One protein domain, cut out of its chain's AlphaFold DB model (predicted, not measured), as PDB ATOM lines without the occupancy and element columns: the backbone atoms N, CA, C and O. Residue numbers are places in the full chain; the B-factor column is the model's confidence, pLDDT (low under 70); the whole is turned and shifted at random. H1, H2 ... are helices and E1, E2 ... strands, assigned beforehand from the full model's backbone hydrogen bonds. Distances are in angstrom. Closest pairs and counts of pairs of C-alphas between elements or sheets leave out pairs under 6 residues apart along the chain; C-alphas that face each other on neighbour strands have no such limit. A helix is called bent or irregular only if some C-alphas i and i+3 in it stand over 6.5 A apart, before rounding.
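AT A GLANCE: This is residues 27 to 182 of the 269 residues of an uncharacterized protein of Fibrobacter sp. UWB8 (UniProt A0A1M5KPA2). One long antiparallel sheet is folded back on itself into a loose sandwich, with E1 to E6 in one leaf, E7 to E10 in the other and E11 at the fold; the short helix H1 packs at one end, where E2 ends and E3 begins. The sheet is curled like part of a barrel, and its edge strands E6 and E7 are not neighbours, though the C-alphas of Phe 110 and Leu 125, their closest, are 8.0 A apart. The 156 printed residues hold one named helix, then eleven named strands, in the sheet order E6, E5, E4, E3, E2, E1, E11, E10, E9, E8, E7; the class is mostly strand. The whole is compact and rounded, with a radius of gyration of the C-alphas of 14.6 A and spans of 45 by 36 by 30 A.

HOW THE PARTS SIT: Look first at E1, residues 43 to 47, E2, 53 to 62, E3, 70 to 76, E4, 82 to 87, E5, 96 to 100, and E6, 107 to 110: they form a meander, each strand the antiparallel neighbour of the one before. In the hairpin of E2 and E3, N 73 and O 59 are 2.9 A apart, within hydrogen-bond range. A second meander is E7, residues 124 to 133, E8, 136 to 145, E9, 156 to 162, E10, 166 to 172, and E11, 177 to 181. In the hairpin of E7 and E8, N 131 and O 138 are 2.8 A apart; E7 bends by 89 degrees at residue 129 and E8 by 84 degrees at residue 140. E1 and E11 are antiparallel neighbours, with N 47 and O 179 2.9 A apart. This is a folded sheet, one sheet bent back into two leaves that face each other, with E11 as the hinge. H1, residues 27 to 36, is on the sheet at a height of 7.1 A, over none of its strands; its closest C-alpha to E3 is that of Leu 32, 5.8 A from that of Met 70. In H1, 2 of 6 O i to N i+4 pairs and 3 of 7 O i to N i+3 pairs are within range.

IN THESE COORDINATES: Find C-alpha 27 at (-22.007, 37.340, 6.981), where H1 begins; it is only just irregular, with C-alphas 33 and 36 6.9 A apart. E2 starts at C-alpha 53, (-4.165, 27.046, -17.747), and runs 28.8 A; E8 measures 21.9 A and E7 21.2 A. E11 ends at C-alpha 181, (-10.037, 23.238, -13.123).

THE WHOLE: The C-alphas of Val 50 and Asp 66 are the two farthest apart, 46.4 A. The printed part has no cut. The link from E6 to E7 is long, 13 residues. Confidence is under 70 at residues 40, 89 to 92, 102 and 104.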
ATOM      1  N   ASP A  27     -22.663  37.613   8.259       74.88
ATOM      2  CA  ASP A  27     -22.007  37.340   6.981       74.88
ATOM      3  C   ASP A  27     -20.473  37.368   7.111       74.88
ATOM      4  O   ASP A  27     -19.777  36.559   6.500       74.88
ATOM      5  N   VAL A  28     -19.937  38.273   7.939       82.44
ATOM      6  CA  VAL A  28     -18.499  38.328   8.247       82.44
ATOM      7  C   VAL A  28     -18.090  37.163   9.150       82.44
ATOM      8  O   VAL A  28     -17.026  36.585   8.945       82.44
ATOM      9  N   GLN A  29     -18.936  36.765  10.106       80.50
ATOM     10  CA  GLN A  29     -18.663  35.612  10.977       80.50
ATOM     11  C   GLN A  29     -18.471  34.318  10.176       80.50
ATOM     12  O   GLN A  29     -17.525  33.579  10.425       80.50
ATOM     13  N   MET A  30     -19.272  34.095   9.134       79.94
ATOM     14  CA  MET A  30     -19.116  32.933   8.251       79.94
ATOM     15  C   MET A  30     -17.745  32.889   7.544       79.94
ATOM     16  O   MET A  30     -17.195  31.808   7.342       79.94
ATOM     17  N   LEU A  31     -17.147  34.039   7.197       82.50
ATOM     18  CA  LEU A  31     -15.785  34.062   6.641       82.50
ATOM     19  C   LEU A  31     -14.740  33.590   7.655       82.50
ATOM     20  O   LEU A  31     -13.753  32.963   7.270       82.50
ATOM     21  N   LEU A  32     -14.959  33.878   8.934       82.69
ATOM     22  CA  LEU A  32     -14.073  33.500  10.033       82.69
ATOM     23  C   LEU A  32     -14.251  32.025  10.433       82.69
ATOM     24  O   LEU A  32     -13.278  31.358  10.783       82.69
ATOM     25  N   ASP A  33     -15.464  31.487  10.289       77.81
ATOM     26  CA  ASP A  33     -15.787  30.076  10.553       77.81
ATOM     27  C   ASP A  33     -15.200  29.107   9.509       77.81
ATOM     28  O   ASP A  33     -15.196  27.884   9.694       77.81
ATOM     29  N   SER A  34     -14.647  29.637   8.417       73.88
ATOM     30  CA  SER A  34     -14.090  28.850   7.316       73.88
ATOM     31  C   SER A  34     -12.889  27.979   7.679       73.88
ATOM     32  O   SER A  34     -12.603  27.017   6.960       73.88
ATOM     33  N   LYS A  35     -12.259  28.236   8.832       75.12
ATOM     34  CA  LYS A  35     -11.110  27.500   9.378       75.12
ATOM     35  C   LYS A  35     -11.252  25.976   9.337       75.12
ATOM     36  O   LYS A  35     -10.265  25.284   9.118       75.12
ATOM     37  N   ASN A  36     -12.458  25.450   9.542       70.31
ATOM     38  CA  ASN A  36     -12.693  24.002   9.604       70.31
ATOM     39  C   ASN A  36     -12.986  23.352   8.245       70.31
ATOM     40  O   ASN A  36     -13.039  22.128   8.162       70.31
ATOM     41  N   GLY A  37     -13.239  24.151   7.208       70.75
ATOM     42  CA  GLY A  37     -13.641  23.653   5.893       70.75
ATOM     43  C   GLY A  37     -12.728  24.089   4.757       70.75
ATOM     44  O   GLY A  37     -12.931  23.631   3.640       70.75
ATOM     45  N   PHE A  38     -11.751  24.964   5.011       81.69
ATOM     46  CA  PHE A  38     -10.857  25.438   3.962       81.69
ATOM     47  C   PHE A  38      -9.983  24.301   3.420       81.69
ATOM     48  O   PHE A  38      -9.353  23.579   4.193       81.69
ATOM     49  N   SER A  39      -9.932  24.152   2.095       72.25
ATOM     50  CA  SER A  39      -9.068  23.166   1.445       72.25
ATOM     51  C   SER A  39      -7.605  23.383   1.834       72.25
ATOM     52  O   SER A  39      -7.067  24.476   1.670       72.25
ATOM     53  N   GLU A  40      -6.931  22.320   2.278       67.31
ATOM     54  CA  GLU A  40      -5.486  22.332   2.560       67.31
ATOM     55  C   GLU A  40      -4.628  22.549   1.294       67.31
ATOM     56  O   GLU A  40      -3.405  22.695   1.380       67.31
ATOM     57  N   ASP A  41      -5.245  22.586   0.108       74.81
ATOM     58  CA  ASP A  41      -4.562  22.850  -1.153       74.81
ATOM     59  C   ASP A  41      -3.878  24.226  -1.133       74.81
ATOM     60  O   ASP A  41      -4.515  25.269  -1.254       74.81
ATOM     61  N   SER A  42      -2.546  24.252  -1.107       85.00
ATOM     62  CA  SER A  42      -1.764  25.487  -1.311       85.00
ATOM     63  C   SER A  42      -1.685  25.922  -2.782       85.00
ATOM     64  O   SER A  42      -1.125  26.970  -3.109       85.00
ATOM     65  N   VAL A  43      -2.232  25.112  -3.694       92.25
ATOM     66  CA  VAL A  43      -2.175  25.321  -5.141       92.25
ATOM     67  C   VAL A  43      -3.521  24.997  -5.770       92.25
ATOM     68  O   VAL A  43      -4.081  23.926  -5.557       92.25
ATOM     69  N   ILE A  44      -3.992  25.890  -6.631       93.88
ATOM     70  CA  ILE A  44      -5.173  25.689  -7.474       93.88
ATOM     71  C   ILE A  44      -4.841  26.040  -8.923       93.88
ATOM     72  O   ILE A  44      -3.812  26.649  -9.221       93.88
ATOM     73  N   TYR A  45      -5.729  25.672  -9.841       94.25
ATOM     74  CA  TYR A  45      -5.523  25.876 -11.270       94.25
ATOM     75  C   TYR A  45      -6.734  26.566 -11.867       94.25
ATOM     76  O   TYR A  45      -7.867  26.142 -11.626       94.25
ATOM     77  N   LEU A  46      -6.496  27.609 -12.656       94.25
ATOM     78  CA  LEU A  46      -7.544  28.299 -13.399       94.25
ATOM     79  C   LEU A  46      -7.281  28.167 -14.895       94.25
ATOM     80  O   LEU A  46      -6.149  28.336 -15.335       94.25
ATOM     81  N   ALA A  47      -8.325  27.904 -15.673       92.75
ATOM     82  CA  ALA A  47      -8.253  27.857 -17.125       92.75
ATOM     83  C   ALA A  47      -9.212  28.859 -17.763       92.75
ATOM     84  O   ALA A  47     -10.347  29.015 -17.301       92.75
ATOM     85  N   ASP A  48      -8.767  29.517 -18.828       88.94
ATOM     86  CA  ASP A  48      -9.633  30.339 -19.669       88.94
ATOM     87  C   ASP A  48     -10.367  29.516 -20.746       88.94
ATOM     88  O   ASP A  48     -10.212  28.298 -20.869       88.94
ATOM     89  N   THR A  49     -11.184  30.192 -21.555       78.81
ATOM     90  CA  THR A  49     -11.971  29.561 -22.626       78.81
ATOM     91  C   THR A  49     -11.133  29.019 -23.786       78.81
ATOM     92  O   THR A  49     -11.660  28.249 -24.586       78.81
ATOM     93  N   VAL A  50      -9.856  29.404 -23.906       77.44
ATOM     94  CA  VAL A  50      -8.922  28.879 -24.918       77.44
ATOM     95  C   VAL A  50      -7.971  27.825 -24.336       77.44
ATOM     96  O   VAL A  50      -7.023  27.403 -24.997       77.44
ATOM     97  N   ASN A  51      -8.266  27.321 -23.132       74.31
ATOM     98  CA  ASN A  51      -7.471  26.329 -22.406       74.31
ATOM     99  C   ASN A  51      -6.042  26.798 -22.098       74.31
ATOM    100  O   ASN A  51      -5.129  25.967 -21.992       74.31
ATOM    101  N   PHE A  52      -5.827  28.104 -21.952       82.25
ATOM    102  CA  PHE A  52      -4.671  28.578 -21.215       82.25
ATOM    103  C   PHE A  52      -4.923  28.285 -19.737       82.25
ATOM    104  O   PHE A  52      -5.864  28.810 -19.146       82.25
ATOM    105  N   VAL A  53      -4.094  27.413 -19.161       88.38
ATOM    106  CA  VAL A  53      -4.165  27.046 -17.747       88.38
ATOM    107  C   VAL A  53      -3.029  27.724 -17.002       88.38
ATOM    108  O   VAL A  53      -1.871  27.659 -17.433       88.38
ATOM    109  N   ASP A  54      -3.379  28.345 -15.884       90.38
ATOM    110  CA  ASP A  54      -2.464  28.980 -14.953       90.38
ATOM    111  C   ASP A  54      -2.475  28.254 -13.610       90.38
ATOM    112  O   ASP A  54      -3.505  27.738 -13.161       90.38
ATOM    113  N   LYS A  55      -1.312  28.245 -12.966       94.25
ATOM    114  CA  LYS A  55      -1.123  27.724 -11.619       94.25
ATOM    115  C   LYS A  55      -1.194  28.899 -10.652       94.25
ATOM    116  O   LYS A  55      -0.437  29.859 -10.780       94.25
ATOM    117  N   ILE A  56      -2.084  28.812  -9.675       94.75
ATOM    118  CA  ILE A  56      -2.271  29.830  -8.648       94.75
ATOM    119  C   ILE A  56      -1.787  29.248  -7.326       94.75
ATOM    120  O   ILE A  56      -2.301  28.227  -6.870       94.75
ATOM    121  N   ASN A  57      -0.816  29.903  -6.702       94.56
ATOM    122  CA  ASN A  57      -0.466  29.605  -5.320       94.56
ATOM    123  C   ASN A  57      -1.441  30.360  -4.421       94.56
ATOM    124  O   ASN A  57      -1.646  31.562  -4.618       94.56
ATOM    125  N   GLN A  58      -2.018  29.663  -3.453       93.06
ATOM    126  CA  GLN A  58      -2.886  30.258  -2.452       93.06
ATOM    127  C   GLN A  58      -2.346  30.034  -1.043       93.06
ATOM    128  O   GLN A  58      -1.687  29.036  -0.756       93.06
ATOM    129  N   LEU A  59      -2.634  30.993  -0.177       91.50
ATOM    130  CA  LEU A  59      -2.348  30.954   1.245       91.50
ATOM    131  C   LEU A  59      -3.598  31.430   1.970       91.50
ATOM    132  O   LEU A  59      -4.170  32.455   1.597       91.50
ATOM    133  N   VAL A  60      -3.978  30.708   3.015       90.12
ATOM    134  CA  VAL A  60      -4.948  31.185   3.990       90.12
ATOM    135  C   VAL A  60      -4.329  31.111   5.379       90.12
ATOM    136  O   VAL A  60      -3.607  30.162   5.685       90.12
ATOM    137  N   ASP A  61      -4.601  32.113   6.199       89.38
ATOM    138  CA  ASP A  61      -4.285  32.122   7.620       89.38
ATOM    139  C   ASP A  61      -5.519  32.551   8.414       89.38
ATOM    140  O   ASP A  61      -6.319  33.376   7.955       89.38
ATOM    141  N   PHE A  62      -5.680  31.958   9.591       87.44
ATOM    142  CA  PHE A  62      -6.822  32.168  10.466       87.44
ATOM    143  C   PHE A  62      -6.359  32.531  11.859       87.44
ATOM    144  O   PHE A  62      -5.518  31.859  12.459       87.44
ATOM    145  N   GLY A  63      -7.028  33.532  12.410       83.88
ATOM    146  CA  GLY A  63      -6.693  34.095  13.700       83.88
ATOM    147  C   GLY A  63      -7.090  33.181  14.850       83.88
ATOM    148  O   GLY A  63      -7.466  32.005  14.708       83.88
ATOM    149  N   THR A  64      -7.022  33.756  16.040       80.00
ATOM    150  CA  THR A  64      -7.468  33.091  17.265       80.00
ATOM    151  C   THR A  64      -8.915  33.456  17.569       80.00
ATOM    152  O   THR A  64      -9.482  34.359  16.963       80.00
ATOM    153  N   LYS A  65      -9.532  32.765  18.532       76.12
ATOM    154  CA  LYS A  65     -10.880  33.121  18.990       76.12
ATOM    155  C   LYS A  65     -10.934  34.554  19.546       76.12
ATOM    156  O   LYS A  65     -11.911  35.252  19.313       76.12
ATOM    157  N   ASP A  66      -9.875  34.979  20.235       75.25
ATOM    158  CA  ASP A  66      -9.788  36.296  20.880       75.25
ATOM    159  C   ASP A  66      -9.410  37.417  19.893       75.25
ATOM    160  O   ASP A  66      -9.629  38.595  20.163       75.25
ATOM    161  N   GLN A  67      -8.837  37.049  18.743       78.06
ATOM    162  CA  GLN A  67      -8.493  37.941  17.635       78.06
ATOM    163  C   GLN A  67      -8.915  37.285  16.316       78.06
ATOM    164  O   GLN A  67      -8.063  36.764  15.583       78.06
ATOM    165  N   PRO A  68     -10.231  37.236  16.039       77.62
ATOM    166  CA  PRO A  68     -10.737  36.549  14.868       77.62
ATOM    167  C   PRO A  68     -10.286  37.278  13.604       77.62
ATOM    168  O   PRO A  68     -10.573  38.458  13.405       77.62
ATOM    169  N   GLU A  69      -9.580  36.556  12.741       86.50
ATOM    170  CA  GLU A  69      -9.114  37.050  11.451       86.50
ATOM    171  C   GLU A  69      -9.193  35.960  10.400       86.50
ATOM    172  O   GLU A  69      -9.127  34.765  10.704       86.50
ATOM    173  N   MET A  70      -9.275  36.403   9.158       89.56
ATOM    174  CA  MET A  70      -9.002  35.576   8.001       89.56
ATOM    175  C   MET A  70      -8.123  36.399   7.081       89.56
ATOM    176  O   MET A  70      -8.473  37.538   6.767       89.56
ATOM    177  N   TYR A  71      -7.003  35.829   6.664       90.94
ATOM    178  CA  TYR A  71      -6.150  36.380   5.629       90.94
ATOM    179  C   TYR A  71      -6.039  35.375   4.496       90.94
ATOM    180  O   TYR A  71      -5.462  34.309   4.663       90.94
ATOM    181  N   TYR A  72      -6.561  35.732   3.331       92.75
ATOM    182  CA  TYR A  72      -6.416  34.962   2.110       92.75
ATOM    183  C   TYR A  72      -5.574  35.724   1.089       92.75
ATOM    184  O   TYR A  72      -5.782  36.917   0.851       92.75
ATOM    185  N   ALA A  73      -4.666  35.012   0.429       93.38
ATOM    186  CA  ALA A  73      -3.882  35.508  -0.689       93.38
ATOM    187  C   ALA A  73      -3.845  34.476  -1.819       93.38
ATOM    188  O   ALA A  73      -3.621  33.292  -1.579       93.38
ATOM    189  N   ALA A  74      -3.999  34.936  -3.059       93.94
ATOM    190  CA  ALA A  74      -3.807  34.132  -4.256       93.94
ATOM    191  C   ALA A  74      -2.977  34.873  -5.294       93.94
ATOM    192  O   ALA A  74      -3.275  36.015  -5.651       93.94
ATOM    193  N   LYS A  75      -1.973  34.173  -5.821       93.69
ATOM    194  CA  LYS A  75      -1.060  34.693  -6.830       93.69
ATOM    195  C   LYS A  75      -0.869  33.702  -7.966       93.69
ATOM    196  O   LYS A  75      -0.430  32.570  -7.756       93.69
ATOM    197  N   ALA A  76      -1.187  34.157  -9.166       91.81
ATOM    198  CA  ALA A  76      -0.912  33.460 -10.405       91.81
ATOM    199  C   ALA A  76       0.583  33.396 -10.712       91.81
ATOM    200  O   ALA A  76       1.349  34.302 -10.376       91.81
ATOM    201  N   LEU A  77       0.979  32.329 -11.404       88.38
ATOM    202  CA  LEU A  77       2.333  32.180 -11.915       88.38
ATOM    203  C   LEU A  77       2.542  32.993 -13.195       88.38
ATOM    204  O   LEU A  77       3.614  33.561 -13.380       88.38
ATOM    205  N   THR A  78       1.549  33.014 -14.090       85.06
ATOM    206  CA  THR A  78       1.698  33.629 -15.423       85.06
ATOM    207  C   THR A  78       0.741  34.792 -15.669       85.06
ATOM    208  O   THR A  78       1.134  35.800 -16.250       85.06
ATOM    209  N   SER A  79      -0.517  34.679 -15.250       84.62
ATOM    210  CA  SER A  79      -1.493  35.759 -15.378       84.62
ATOM    211  C   SER A  79      -1.266  36.847 -14.328       84.62
ATOM    212  O   SER A  79      -0.630  36.638 -13.299       84.62
ATOM    213  N   GLY A  80      -1.820  38.035 -14.569       85.44
ATOM    214  CA  GLY A  80      -1.731  39.170 -13.643       85.44
ATOM    215  C   GLY A  80      -2.630  39.063 -12.404       85.44
ATOM    216  O   GLY A  80      -3.009  40.093 -11.856       85.44
ATOM    217  N   ILE A  81      -3.038  37.856 -11.998       90.81
ATOM    218  CA  ILE A  81      -3.892  37.652 -10.821       90.81
ATOM    219  C   ILE A  81      -3.008  37.681  -9.572       90.81
ATOM    220  O   ILE A  81      -2.230  36.766  -9.327       90.81
ATOM    221  N   ASP A  82      -3.148  38.726  -8.766       92.69
ATOM    222  CA  ASP A  82      -2.517  38.852  -7.450       92.69
ATOM    223  C   ASP A  82      -3.535  39.540  -6.540       92.69
ATOM    224  O   ASP A  82      -3.715  40.757  -6.623       92.69
ATOM    225  N   VAL A  83      -4.292  38.744  -5.782       93.50
ATOM    226  CA  VAL A  83      -5.437  39.200  -4.983       93.50
ATOM    227  C   VAL A  83      -5.296  38.758  -3.536       93.50
ATOM    228  O   VAL A  83      -4.851  37.648  -3.245       93.50
ATOM    229  N   GLN A  84      -5.721  39.621  -2.625       93.56
ATOM    230  CA  GLN A  84      -5.847  39.324  -1.208       93.56
ATOM    231  C   GLN A  84      -7.240  39.714  -0.741       93.56
ATOM    232  O   GLN A  84      -7.760  40.763  -1.132       93.56
ATOM    233  N   LEU A  85      -7.812  38.878   0.111       93.12
ATOM    234  CA  LEU A  85      -9.067  39.117   0.804       93.12
ATOM    235  C   LEU A  85      -8.796  38.862   2.278       93.12
ATOM    236  O   LEU A  85      -8.355  37.774   2.625       93.12
ATOM    237  N   TYR A  86      -9.030  39.840   3.142       90.69
ATOM    238  CA  TYR A  86      -8.856  39.614   4.569       90.69
ATOM    239  C   TYR A  86      -9.843  40.418   5.406       90.69
ATOM    240  O   TYR A  86     -10.314  41.477   4.988       90.69
ATOM    241  N   VAL A  87     -10.156  39.892   6.585       89.62
ATOM    242  CA  VAL A  87     -10.913  40.589   7.630       89.62
ATOM    243  C   VAL A  87      -9.890  41.276   8.532       89.62
ATOM    244  O   VAL A  87      -9.025  40.606   9.092       89.62
ATOM    245  N   ASP A  88      -9.920  42.610   8.606       74.38
ATOM    246  CA  ASP A  88      -8.873  43.386   9.286       74.38
ATOM    247  C   ASP A  88      -9.002  43.301  10.818       74.38
ATOM    248  O   ASP A  88      -9.961  43.804  11.408       74.38
ATOM    249  N   GLN A  89      -8.000  42.703  11.467       64.44
ATOM    250  CA  GLN A  89      -7.925  42.564  12.925       64.44
ATOM    251  C   GLN A  89      -7.858  43.887  13.683       64.44
ATOM    252  O   GLN A  89      -8.230  43.945  14.852       64.44
ATOM    253  N   GLN A  90      -7.329  44.945  13.069       65.38
ATOM    254  CA  GLN A  90      -7.079  46.198  13.784       65.38
ATOM    255  C   GLN A  90      -8.344  47.039  13.938       65.38
ATOM    256  O   GLN A  90      -8.370  47.960  14.757       65.38
ATOM    257  N   LEU A  91      -9.379  46.739  13.152       61.91
ATOM    258  CA  LEU A  91     -10.592  47.543  13.101       61.91
ATOM    259  C   LEU A  91     -11.696  47.017  14.027       61.91
ATOM    260  O   LEU A  91     -12.584  47.791  14.371       61.91
ATOM    261  N   ASN A  92     -11.630  45.758  14.492       62.28
ATOM    262  CA  ASN A  92     -12.615  45.103  15.384       62.28
ATOM    263  C   ASN A  92     -14.098  45.233  14.949       62.28
ATOM    264  O   ASN A  92     -15.014  44.871  15.691       62.28
ATOM    265  N   ASP A  93     -14.348  45.743  13.745       73.50
ATOM    266  CA  ASP A  93     -15.659  46.088  13.201       73.50
ATOM    267  C   ASP A  93     -16.080  45.143  12.067       73.50
ATOM    268  O   ASP A  93     -17.139  45.317  11.471       73.50
ATOM    269  N   GLY A  94     -15.252  44.134  11.769       80.00
ATOM    270  CA  GLY A  94     -15.500  43.164  10.707       80.00
ATOM    271  C   GLY A  94     -15.246  43.705   9.300       80.00
ATOM    272  O   GLY A  94     -15.730  43.118   8.332       80.00
ATOM    273  N   SER A  95     -14.513  44.814   9.166       90.31
ATOM    274  CA  SER A  95     -14.146  45.370   7.866       90.31
ATOM    275  C   SER A  95     -13.431  44.350   6.989       90.31
ATOM    276  O   SER A  95     -12.471  43.692   7.400       90.31
ATOM    277  N   ILE A  96     -13.885  44.262   5.741       92.44
ATOM    278  CA  ILE A  96     -13.284  43.397   4.729       92.44
ATOM    279  C   ILE A  96     -12.412  44.252   3.829       92.44
ATOM    280  O   ILE A  96     -12.863  45.244   3.251       92.44
ATOM    281  N   VAL A  97     -11.168  43.829   3.662       92.75
ATOM    282  CA  VAL A  97     -10.216  44.489   2.785       92.75
ATOM    283  C   VAL A  97      -9.882  43.588   1.612       92.75
ATOM    284  O   VAL A  97      -9.508  42.426   1.765       92.75
ATOM    285  N   VAL A  98      -9.978  44.168   0.421       93.88
ATOM    286  CA  VAL A  98      -9.482  43.583  -0.818       93.88
ATOM    287  C   VAL A  98      -8.232  44.346  -1.232       93.88
ATOM    288  O   VAL A  98      -8.248  45.576  -1.335       93.88
ATOM    289  N   ARG A  99      -7.140  43.627  -1.489       92.06
ATOM    290  CA  ARG A  99      -5.943  44.196  -2.121       92.06
ATOM    291  C   ARG A  99      -5.645  43.465  -3.404       92.06
ATOM    292  O   ARG A  99      -5.869  42.263  -3.510       92.06
ATOM    293  N   CYS A 100      -5.088  44.202  -4.347       88.19
ATOM    294  CA  CYS A 100      -4.650  43.650  -5.607       88.19
ATOM    295  C   CYS A 100      -3.292  44.238  -5.948       88.19
ATOM    296  O   CYS A 100      -3.104  45.443  -5.795       88.19
ATOM    297  N   ASN A 101      -2.351  43.385  -6.347       80.62
ATOM    298  CA  ASN A 101      -0.930  43.727  -6.413       80.62
ATOM    299  C   ASN A 101      -0.438  44.402  -5.107       80.62
ATOM    300  O   ASN A 101      -0.253  45.620  -5.049       80.62
ATOM    301  N   PRO A 102      -0.211  43.618  -4.038       65.62
ATOM    302  CA  PRO A 102       0.087  44.116  -2.692       65.62
ATOM    303  C   PRO A 102       1.289  45.070  -2.611       65.62
ATOM    304  O   PRO A 102       1.380  45.846  -1.664       65.62
ATOM    305  N   ALA A 103       2.186  45.047  -3.604       70.19
ATOM    306  CA  ALA A 103       3.321  45.960  -3.707       70.19
ATOM    307  C   ALA A 103       2.911  47.435  -3.886       70.19
ATOM    308  O   ALA A 103       3.693  48.325  -3.562       70.19
ATOM    309  N   LEU A 104       1.697  47.707  -4.379       69.00
ATOM    310  CA  LEU A 104       1.203  49.066  -4.620       69.00
ATOM    311  C   LEU A 104       0.577  49.724  -3.381       69.00
ATOM    312  O   LEU A 104       0.198  50.887  -3.447       69.00
ATOM    313  N   ASN A 105       0.466  49.020  -2.247       75.56
ATOM    314  CA  ASN A 105      -0.174  49.485  -1.002       75.56
ATOM    315  C   ASN A 105      -1.644  49.948  -1.120       75.56
ATOM    316  O   ASN A 105      -2.243  50.319  -0.108       75.56
ATOM    317  N   GLU A 106      -2.247  49.895  -2.305       85.38
ATOM    318  CA  GLU A 106      -3.643  50.254  -2.526       85.38
ATOM    319  C   GLU A 106      -4.584  49.202  -1.933       85.38
ATOM    320  O   GLU A 106      -4.363  47.990  -2.034       85.38
ATOM    321  N   LYS A 107      -5.645  49.682  -1.280       89.44
ATOM    322  CA  LYS A 107      -6.626  48.846  -0.588       89.44
ATOM    323  C   LYS A 107      -8.032  49.297  -0.942       89.44
ATOM    324  O   LYS A 107      -8.320  50.493  -0.972       89.44
ATOM    325  N   ILE A 108      -8.911  48.331  -1.146       92.44
ATOM    326  CA  ILE A 108     -10.350  48.544  -1.214       92.44
ATOM    327  C   ILE A 108     -10.911  48.075   0.118       92.44
ATOM    328  O   ILE A 108     -10.814  46.896   0.448       92.44
ATOM    329  N   ILE A 109     -11.466  49.007   0.883       92.50
ATOM    330  CA  ILE A 109     -11.993  48.738   2.217       92.50
ATOM    331  C   ILE A 109     -13.515  48.785   2.145       92.50
ATOM    332  O   ILE A 109     -14.098  49.739   1.619       92.50
ATOM    333  N   PHE A 110     -14.143  47.724   2.639       92.50
ATOM    334  CA  PHE A 110     -15.567  47.660   2.912       92.50
ATOM    335  C   PHE A 110     -15.737  47.772   4.425       92.50
ATOM    336  O   PHE A 110     -15.579  46.779   5.131       92.50
ATOM    337  N   ASP A 111     -16.006  48.989   4.900       88.75
ATOM    338  CA  ASP A 111     -16.151  49.287   6.328       88.75
ATOM    339  C   ASP A 111     -17.436  48.644   6.875       88.75
ATOM    340  O   ASP A 111     -18.519  48.934   6.358       88.75
ATOM    341  N   ASN A 112     -17.309  47.771   7.886       84.12
ATOM    342  CA  ASN A 112     -18.405  47.013   8.521       84.12
ATOM    343  C   ASN A 112     -19.527  46.596   7.534       84.12
ATOM    344  O   ASN A 112     -20.649  47.123   7.577       84.12
ATOM    345  N   PRO A 113     -19.226  45.706   6.572       86.19
ATOM    346  CA  PRO A 113     -20.105  45.476   5.443       86.19
ATOM    347  C   PRO A 113     -21.368  44.706   5.842       86.19
ATOM    348  O   PRO A 113     -21.322  43.673   6.514       86.19
ATOM    349  N   VAL A 114     -22.502  45.171   5.312       86.00
ATOM    350  CA  VAL A 114     -23.742  44.395   5.191       86.00
ATOM    351  C   VAL A 114     -23.900  44.024   3.725       86.00
ATOM    352  O   VAL A 114     -23.881  44.902   2.860       86.00
ATOM    353  N   PHE A 115     -24.013  42.732   3.426       88.00
ATOM    354  CA  PHE A 115     -24.018  42.271   2.045       88.00
ATOM    355  C   PHE A 115     -25.406  42.435   1.392       88.00
ATOM    356  O   PHE A 115     -26.423  42.160   2.026       88.00
ATOM    357  N   PRO A 116     -25.476  42.837   0.107       93.31
ATOM    358  CA  PRO A 116     -24.368  43.290  -0.731       93.31
ATOM    359  C   PRO A 116     -23.853  44.677  -0.311       93.31
ATOM    360  O   PRO A 116     -24.623  45.620  -0.147       93.31
ATOM    361  N   ALA A 117     -22.533  44.818  -0.223       93.06
ATOM    362  CA  ALA A 117     -21.853  46.057   0.126       93.06
ATOM    363  C   ALA A 117     -21.309  46.752  -1.130       93.06
ATOM    364  O   ALA A 117     -20.911  46.105  -2.099       93.06
ATOM    365  N   THR A 118     -21.275  48.085  -1.127       95.00
ATOM    366  CA  THR A 118     -20.713  48.889  -2.224       95.00
ATOM    367  C   THR A 118     -19.874  50.026  -1.654       95.00
ATOM    368  O   THR A 118     -20.341  50.789  -0.814       95.00
ATOM    369  N   THR A 119     -18.636  50.151  -2.121       92.81
ATOM    370  CA  THR A 119     -17.750  51.271  -1.770       92.81
ATOM    371  C   THR A 119     -18.149  52.548  -2.511       92.81
ATOM    372  O   THR A 119     -18.789  52.498  -3.562       92.81
ATOM    373  N   LYS A 120     -17.681  53.709  -2.035       88.94
ATOM    374  CA  LYS A 120     -17.888  55.007  -2.712       88.94
ATOM    375  C   LYS A 120     -17.386  55.032  -4.162       88.94
ATOM    376  O   LYS A 120     -17.943  55.754  -4.980       88.94
ATOM    377  N   ASN A 121     -16.368  54.229  -4.475       89.31
ATOM    378  CA  ASN A 121     -15.776  54.144  -5.812       89.31
ATOM    379  C   ASN A 121     -16.498  53.141  -6.728       89.31
ATOM    380  O   ASN A 121     -16.090  52.972  -7.870       89.31
ATOM    381  N   GLY A 122     -17.555  52.471  -6.255       92.38
ATOM    382  CA  GLY A 122     -18.358  51.551  -7.064       92.38
ATOM    383  C   GLY A 122     -17.900  50.090  -7.041       92.38
ATOM    384  O   GLY A 122     -18.552  49.256  -7.665       92.38
ATOM    385  N   ASN A 123     -16.841  49.742  -6.297       94.75
ATOM    386  CA  ASN A 123     -16.514  48.335  -6.032       94.75
ATOM    387  C   ASN A 123     -17.607  47.707  -5.164       94.75
ATOM    388  O   ASN A 123     -18.016  48.312  -4.169       94.75
ATOM    389  N   LYS A 124     -18.039  46.497  -5.514       96.06
ATOM    390  CA  LYS A 124     -19.127  45.764  -4.864       96.06
ATOM    391  C   LYS A 124     -18.607  44.467  -4.260       96.06
ATOM    392  O   LYS A 124     -17.770  43.795  -4.864       96.06
ATOM    393  N   LEU A 125     -19.155  44.099  -3.112       95.25
ATOM    394  CA  LEU A 125     -18.950  42.810  -2.470       95.25
ATOM    395  C   LEU A 125     -20.320  42.191  -2.199       95.25
ATOM    396  O   LEU A 125     -21.216  42.847  -1.677       95.25
ATOM    397  N   SER A 126     -20.520  40.944  -2.595       95.31
ATOM    398  CA  SER A 126     -21.802  40.253  -2.431       95.31
ATOM    399  C   SER A 126     -21.576  38.797  -2.065       95.31
ATOM    400  O   SER A 126     -20.505  38.256  -2.330       95.31
ATOM    401  N   PHE A 127     -22.593  38.182  -1.472       92.38
ATOM    402  CA  PHE A 127     -22.594  36.764  -1.156       92.38
ATOM    403  C   PHE A 127     -23.511  35.999  -2.112       92.38
ATOM    404  O   PHE A 127     -24.533  36.525  -2.566       92.38
ATOM    405  N   LYS A 128     -23.131  34.766  -2.438       93.50
ATOM    406  CA  LYS A 128     -23.960  33.808  -3.168       93.50
ATOM    407  C   LYS A 128     -23.846  32.442  -2.511       93.50
ATOM    408  O   LYS A 128     -22.735  31.969  -2.310       93.50
ATOM    409  N   ASP A 129     -24.976  31.771  -2.332       92.19
ATOM    410  CA  ASP A 129     -25.017  30.430  -1.737       92.19
ATOM    411  C   ASP A 129     -24.169  29.413  -2.514       92.19
ATOM    412  O   ASP A 129     -23.570  28.515  -1.933       92.19
ATOM    413  N   SER A 130     -24.120  29.529  -3.847       95.25
ATOM    414  CA  SER A 130     -23.299  28.645  -4.673       95.25
ATOM    415  C   SER A 130     -22.917  29.230  -6.032       95.25
ATOM    416  O   SER A 130     -23.537  30.165  -6.554       95.25
ATOM    417  N   LEU A 131     -21.887  28.636  -6.633       96.81
ATOM    418  CA  LEU A 131     -21.447  28.883  -7.998       96.81
ATOM    419  C   LEU A 131     -21.082  27.566  -8.685       96.81
ATOM    420  O   LEU A 131     -20.149  26.871  -8.283       96.81
ATOM    421  N   LYS A 132     -21.767  27.264  -9.791       95.88
ATOM    422  CA  LYS A 132     -21.381  26.160 -10.673       95.88
ATOM    423  C   LYS A 132     -20.265  26.592 -11.627       95.88
ATOM    424  O   LYS A 132     -20.390  27.587 -12.355       95.88
ATOM    425  N   VAL A 133     -19.184  25.821 -11.643       92.06
ATOM    426  CA  VAL A 133     -18.034  25.993 -12.531       92.06
ATOM    427  C   VAL A 133     -17.709  24.634 -13.146       92.06
ATOM    428  O   VAL A 133     -17.293  23.716 -12.444       92.06
ATOM    429  N   ALA A 134     -17.915  24.513 -14.461       85.56
ATOM    430  CA  ALA A 134     -17.857  23.235 -15.172       85.56
ATOM    431  C   ALA A 134     -18.737  22.169 -14.480       85.56
ATOM    432  O   ALA A 134     -19.938  22.392 -14.296       85.56
ATOM    433  N   ASP A 135     -18.140  21.048 -14.079       87.38
ATOM    434  CA  ASP A 135     -18.827  19.920 -13.444       87.38
ATOM    435  C   ASP A 135     -18.876  20.015 -11.909       87.38
ATOM    436  O   ASP A 135     -19.492  19.169 -11.263       87.38
ATOM    437  N   SER A 136     -18.276  21.057 -11.323       91.62
ATOM    438  CA  SER A 136     -18.220  21.266  -9.874       91.62
ATOM    439  C   SER A 136     -19.148  22.394  -9.424       91.62
ATOM    440  O   SER A 136     -19.318  23.405 -10.113       91.62
ATOM    441  N   THR A 137     -19.713  22.244  -8.229       95.62
ATOM    442  CA  THR A 137     -20.447  23.303  -7.530       95.62
ATOM    443  C   THR A 137     -19.669  23.684  -6.285       95.62
ATOM    444  O   THR A 137     -19.381  22.821  -5.461       95.62
ATOM    445  N   TYR A 138     -19.356  24.968  -6.170       93.62
ATOM    446  CA  TYR A 138     -18.718  25.569  -5.005       93.62
ATOM    447  C   TYR A 138     -19.783  26.305  -4.194       93.62
ATOM    448  O   TYR A 138     -20.717  26.853  -4.789       93.62
ATOM    449  N   TYR A 139     -19.647  26.323  -2.875       92.12
ATOM    450  CA  TYR A 139     -20.621  26.920  -1.960       92.12
ATOM    451  C   TYR A 139     -20.024  28.111  -1.226       92.12
ATOM    452  O   TYR A 139     -18.806  28.290  -1.213       92.12
ATOM    453  N   ASP A 140     -20.907  28.929  -0.664       91.56
ATOM    454  CA  ASP A 140     -20.560  30.070   0.173       91.56
ATOM    455  C   ASP A 140     -19.568  31.004  -0.529       91.56
ATOM    456  O   ASP A 140     -18.383  31.092  -0.213       91.56
ATOM    457  N   ILE A 141     -20.049  31.672  -1.573       94.00
ATOM    458  CA  ILE A 141     -19.214  32.411  -2.512       94.00
ATOM    459  C   ILE A 141     -19.258  33.901  -2.203       94.00
ATOM    460  O   ILE A 141     -20.282  34.564  -2.384       94.00
ATOM    461  N   ILE A 142     -18.102  34.461  -1.864       94.56
ATOM    462  CA  ILE A 142     -17.872  35.901  -1.893       94.56
ATOM    463  C   ILE A 142     -17.565  36.322  -3.324       94.56
ATOM    464  O   ILE A 142     -16.666  35.797  -3.985       94.56
ATOM    465  N   VAL A 143     -18.309  37.312  -3.802       96.81
ATOM    466  CA  VAL A 143     -18.129  37.907  -5.120       96.81
ATOM    467  C   VAL A 143     -17.679  39.343  -4.950       96.81
ATOM    468  O   VAL A 143     -18.467  40.203  -4.550       96.81
ATOM    469  N   PHE A 144     -16.431  39.600  -5.318       96.56
ATOM    470  CA  PHE A 144     -15.933  40.947  -5.543       96.56
ATOM    471  C   PHE A 144     -16.184  41.343  -6.997       96.56
ATOM    472  O   PHE A 144     -15.881  40.576  -7.914       96.56
ATOM    473  N   ASN A 145     -16.723  42.540  -7.220       96.31
ATOM    474  CA  ASN A 145     -17.002  43.073  -8.549       96.31
ATOM    475  C   ASN A 145     -16.565  44.542  -8.644       96.31
ATOM    476  O   ASN A 145     -17.050  45.396  -7.905       96.31
ATOM    477  N   ALA A 146     -15.675  44.825  -9.591       94.38
ATOM    478  CA  ALA A 146     -15.147  46.150  -9.901       94.38
ATOM    479  C   ALA A 146     -15.518  46.625 -11.318       94.38
ATOM    480  O   ALA A 146     -14.921  47.574 -11.822       94.38
ATOM    481  N   THR A 147     -16.487  45.977 -11.972       90.94
ATOM    482  CA  THR A 147     -16.920  46.297 -13.347       90.94
ATOM    483  C   THR A 147     -17.445  47.728 -13.453       90.94
ATOM    484  O   THR A 147     -17.083  48.448 -14.376       90.94
ATOM    485  N   ASP A 148     -18.243  48.155 -12.472       86.88
ATOM    486  CA  ASP A 148     -18.831  49.501 -12.416       86.88
ATOM    487  C   ASP A 148     -17.966  50.490 -11.614       86.88
ATOM    488  O   ASP A 148     -18.410  51.593 -11.291       86.88
ATOM    489  N   SER A 149     -16.754  50.087 -11.221       88.81
ATOM    490  CA  SER A 149     -15.891  50.914 -10.382       88.81
ATOM    491  C   SER A 149     -15.275  52.049 -11.195       88.81
ATOM    492  O   SER A 149     -14.685  51.820 -12.253       88.81
ATOM    493  N   SER A 150     -15.339  53.273 -10.668       85.38
ATOM    494  CA  SER A 150     -14.637  54.427 -11.246       85.38
ATOM    495  C   SER A 150     -13.115  54.310 -11.110       85.38
ATOM    496  O   SER A 150     -12.376  54.993 -11.817       85.38
ATOM    497  N   TYR A 151     -12.649  53.429 -10.219       81.50
ATOM    498  CA  TYR A 151     -11.241  53.181  -9.950       81.50
ATOM    499  C   TYR A 151     -10.998  51.694  -9.642       81.50
ATOM    500  O   TYR A 151     -11.259  51.212  -8.536       81.50
ATOM    501  N   ASN A 152     -10.510  50.951 -10.642       82.75
ATOM    502  CA  ASN A 152     -10.249  49.513 -10.546       82.75
ATOM    503  C   ASN A 152      -8.743  49.223 -10.445       82.75
ATOM    504  O   ASN A 152      -8.069  48.991 -11.451       82.75
ATOM    505  N   VAL A 153      -8.252  49.200  -9.207       82.62
ATOM    506  CA  VAL A 153      -6.853  48.901  -8.842       82.62
ATOM    507  C   VAL A 153      -6.447  47.467  -9.161       82.62
ATOM    508  O   VAL A 153      -5.275  47.164  -9.346       82.62
ATOM    509  N   CYS A 154      -7.429  46.570  -9.237       82.44
ATOM    510  CA  CYS A 154      -7.192  45.146  -9.375       82.44
ATOM    511  C   CYS A 154      -6.971  44.695 -10.813       82.44
ATOM    512  O   CYS A 154      -6.545  43.566 -11.036       82.44
ATOM    513  N   ASN A 155      -7.296  45.546 -11.790       84.94
ATOM    514  CA  ASN A 155      -7.269  45.208 -13.213       84.94
ATOM    515  C   ASN A 155      -8.022  43.897 -13.560       84.94
ATOM    516  O   ASN A 155      -7.740  43.228 -14.555       84.94
ATOM    517  N   ILE A 156      -9.020  43.547 -12.749       90.31
ATOM    518  CA  ILE A 156      -9.943  42.420 -12.926       90.31
ATOM    519  C   ILE A 156     -11.362  42.947 -12.752       90.31
ATOM    520  O   ILE A 156     -11.607  43.832 -11.933       90.31
ATOM    521  N   SER A 157     -12.311  42.422 -13.517       93.62
ATOM    522  CA  SER A 157     -13.716  42.824 -13.410       93.62
ATOM    523  C   SER A 157     -14.381  42.197 -12.194       93.62
ATOM    524  O   SER A 157     -15.181  42.848 -11.524       93.62
ATOM    525  N   ALA A 158     -14.055  40.940 -11.892       96.06
ATOM    526  CA  ALA A 158     -14.582  40.247 -10.727       96.06
ATOM    527  C   ALA A 158     -13.692  39.075 -10.314       96.06
ATOM    528  O   ALA A 158     -13.035  38.461 -11.155       96.06
ATOM    529  N   PHE A 159     -13.750  38.705  -9.041       96.31
ATOM    530  CA  PHE A 159     -13.296  37.397  -8.585       96.31
ATOM    531  C   PHE A 159     -14.321  36.772  -7.645       96.31
ATOM    532  O   PHE A 159     -15.117  37.461  -7.005       96.31
ATOM    533  N   TYR A 160     -14.297  35.448  -7.608       97.00
ATOM    534  CA  TYR A 160     -15.207  34.611  -6.848       97.00
ATOM    535  C   TYR A 160     -14.360  33.764  -5.914       97.00
ATOM    536  O   TYR A 160     -13.529  32.976  -6.374       97.00
ATOM    537  N   TYR A 161     -14.562  33.956  -4.622       94.44
ATOM    538  CA  TYR A 161     -13.871  33.259  -3.554       94.44
ATOM    539  C   TYR A 161     -14.877  32.358  -2.846       94.44
ATOM    540  O   TYR A 161     -15.848  32.860  -2.285       94.44
ATOM    541  N   GLY A 162     -14.685  31.044  -2.924       93.12
ATOM    542  CA  GLY A 162     -15.425  30.101  -2.097       93.12
ATOM    543  C   GLY A 162     -14.822  30.083  -0.707       93.12
ATOM    544  O   GLY A 162     -13.619  29.865  -0.566       93.12
ATOM    545  N   VAL A 163     -15.655  30.308   0.305       89.88
ATOM    546  CA  VAL A 163     -15.255  30.411   1.715       89.88
ATOM    547  C   VAL A 163     -14.414  29.212   2.158       89.88
ATOM    548  O   VAL A 163     -13.481  29.390   2.928       89.88
ATOM    549  N   HIS A 164     -14.686  28.025   1.616       88.62
ATOM    550  CA  HIS A 164     -13.988  26.773   1.925       88.62
ATOM    551  C   HIS A 164     -13.023  26.296   0.831       88.62
ATOM    552  O   HIS A 164     -12.273  25.345   1.017       88.62
ATOM    553  N   ASP A 165     -13.016  26.948  -0.324       90.38
ATOM    554  CA  ASP A 165     -12.308  26.443  -1.499       90.38
ATOM    555  C   ASP A 165     -11.175  27.369  -1.942       90.38
ATOM    556  O   ASP A 165     -10.258  26.924  -2.634       90.38
ATOM    557  N   GLY A 166     -11.221  28.648  -1.581       92.19
ATOM    558  CA  GLY A 166     -10.343  29.664  -2.144       92.19
ATOM    559  C   GLY A 166     -10.889  30.221  -3.456       92.19
ATOM    560  O   GLY A 166     -12.096  30.307  -3.681       92.19
ATOM    561  N   LEU A 167     -10.008  30.637  -4.363       94.25
ATOM    562  CA  LEU A 167     -10.419  31.247  -5.630       94.25
ATOM    563  C   LEU A 167     -11.061  30.207  -6.570       94.25
ATOM    564  O   LEU A 167     -10.464  29.188  -6.913       94.25
ATOM    565  N   VAL A 168     -12.286  30.476  -7.025       95.56
ATOM    566  CA  VAL A 168     -13.047  29.556  -7.897       95.56
ATOM    567  C   VAL A 168     -13.213  30.084  -9.323       95.56
ATOM    568  O   VAL A 168     -13.339  29.306 -10.274       95.56
ATOM    569  N   ARG A 169     -13.213  31.410  -9.490       96.19
ATOM    570  CA  ARG A 169     -13.325  32.078 -10.792       96.19
ATOM    571  C   ARG A 169     -12.739  33.483 -10.733       96.19
ATOM    572  O   ARG A 169     -12.933  34.199  -9.754       96.19
ATOM    573  N   VAL A 170     -12.126  33.908 -11.830       95.75
ATOM    574  CA  VAL A 170     -11.759  35.306 -12.091       95.75
ATOM    575  C   VAL A 170     -12.342  35.730 -13.428       95.75
ATOM    576  O   VAL A 170     -12.372  34.958 -14.381       95.75
ATOM    577  N   VAL A 171     -12.816  36.967 -13.506       94.81
ATOM    578  CA  VAL A 171     -13.185  37.623 -14.758       94.81
ATOM    579  C   VAL A 171     -12.209  38.771 -14.955       94.81
ATOM    580  O   VAL A 171     -12.166  39.698 -14.146       94.81
ATOM    581  N   SER A 172     -11.403  38.698 -16.011       91.00
ATOM    582  CA  SER A 172     -10.454  39.756 -16.350       91.00
ATOM    583  C   SER A 172     -11.184  41.041 -16.736       91.00
ATOM    584  O   SER A 172     -12.371  41.025 -17.073       91.00
ATOM    585  N   LYS A 173     -10.463  42.166 -16.740       87.56
ATOM    586  CA  LYS A 173     -11.009  43.459 -17.177       87.56
ATOM    587  C   LYS A 173     -11.616  43.415 -18.586       87.56
ATOM    588  O   LYS A 173     -12.607  44.085 -18.851       87.56
ATOM    589  N   ASN A 174     -11.066  42.573 -19.460       86.44
ATOM    590  CA  ASN A 174     -11.524  42.403 -20.841       86.44
ATOM    591  C   ASN A 174     -12.642  41.348 -20.983       86.44
ATOM    592  O   ASN A 174     -12.984  40.966 -22.097       86.44
ATOM    593  N   GLY A 175     -13.191  40.841 -19.874       88.25
ATOM    594  CA  GLY A 175     -14.303  39.885 -19.865       88.25
ATOM    595  C   GLY A 175     -13.903  38.414 -20.022       88.25
ATOM    596  O   GLY A 175     -14.769  37.541 -19.984       88.25
ATOM    597  N   VAL A 176     -12.606  38.107 -20.149       91.00
ATOM    598  CA  VAL A 176     -12.130  36.716 -20.204       91.00
ATOM    599  C   VAL A 176     -12.355  36.063 -18.845       91.00
ATOM    600  O   VAL A 176     -11.894  36.565 -17.820       91.00
ATOM    601  N   THR A 177     -13.072  34.943 -18.837       93.94
ATOM    602  CA  THR A 177     -13.364  34.190 -17.615       93.94
ATOM    603  C   THR A 177     -12.354  33.067 -17.443       93.94
ATOM    604  O   THR A 177     -12.242  32.207 -18.312       93.94
ATOM    605  N   LEU A 178     -11.676  33.057 -16.298       95.00
ATOM    606  CA  LEU A 178     -10.823  31.974 -15.840       95.00
ATOM    607  C   LEU A 178     -11.562  31.190 -14.755       95.00
ATOM    608  O   LEU A 178     -11.996  31.755 -13.751       95.00
ATOM    609  N   ASN A 179     -11.730  29.894 -14.969       95.88
ATOM    610  CA  ASN A 179     -12.505  28.993 -14.121       95.88
ATOM    611  C   ASN A 179     -11.594  27.976 -13.446       95.88
ATOM    612  O   ASN A 179     -10.653  27.497 -14.075       95.88
ATOM    613  N   ARG A 180     -11.907  27.593 -12.205       93.88
ATOM    614  CA  ARG A 180     -11.185  26.514 -11.532       93.88
ATOM    615  C   ARG A 180     -11.300  25.202 -12.296       93.88
ATOM    616  O   ARG A 180     -12.391  24.809 -12.709       93.88
ATOM    617  N   VAL A 181     -10.160  24.536 -12.459       93.31
ATOM    618  CA  VAL A 181     -10.037  23.238 -13.123       93.31
ATOM    619  C   VAL A 181      -9.233  22.253 -12.266       93.31
ATOM    620  O   VAL A 181      -8.422  22.671 -11.440       93.31
ATOM    621  N   PRO A 182      -9.430  20.936 -12.451       91.38
ATOM    622  CA  PRO A 182      -8.603  19.920 -11.803       91.38
ATOM    623  C   PRO A 182      -7.131  19.972 -12.247       91.38
ATOM    624  O   PRO A 182      -6.850  20.277 -13.406       91.38
TER     625      PRO A 182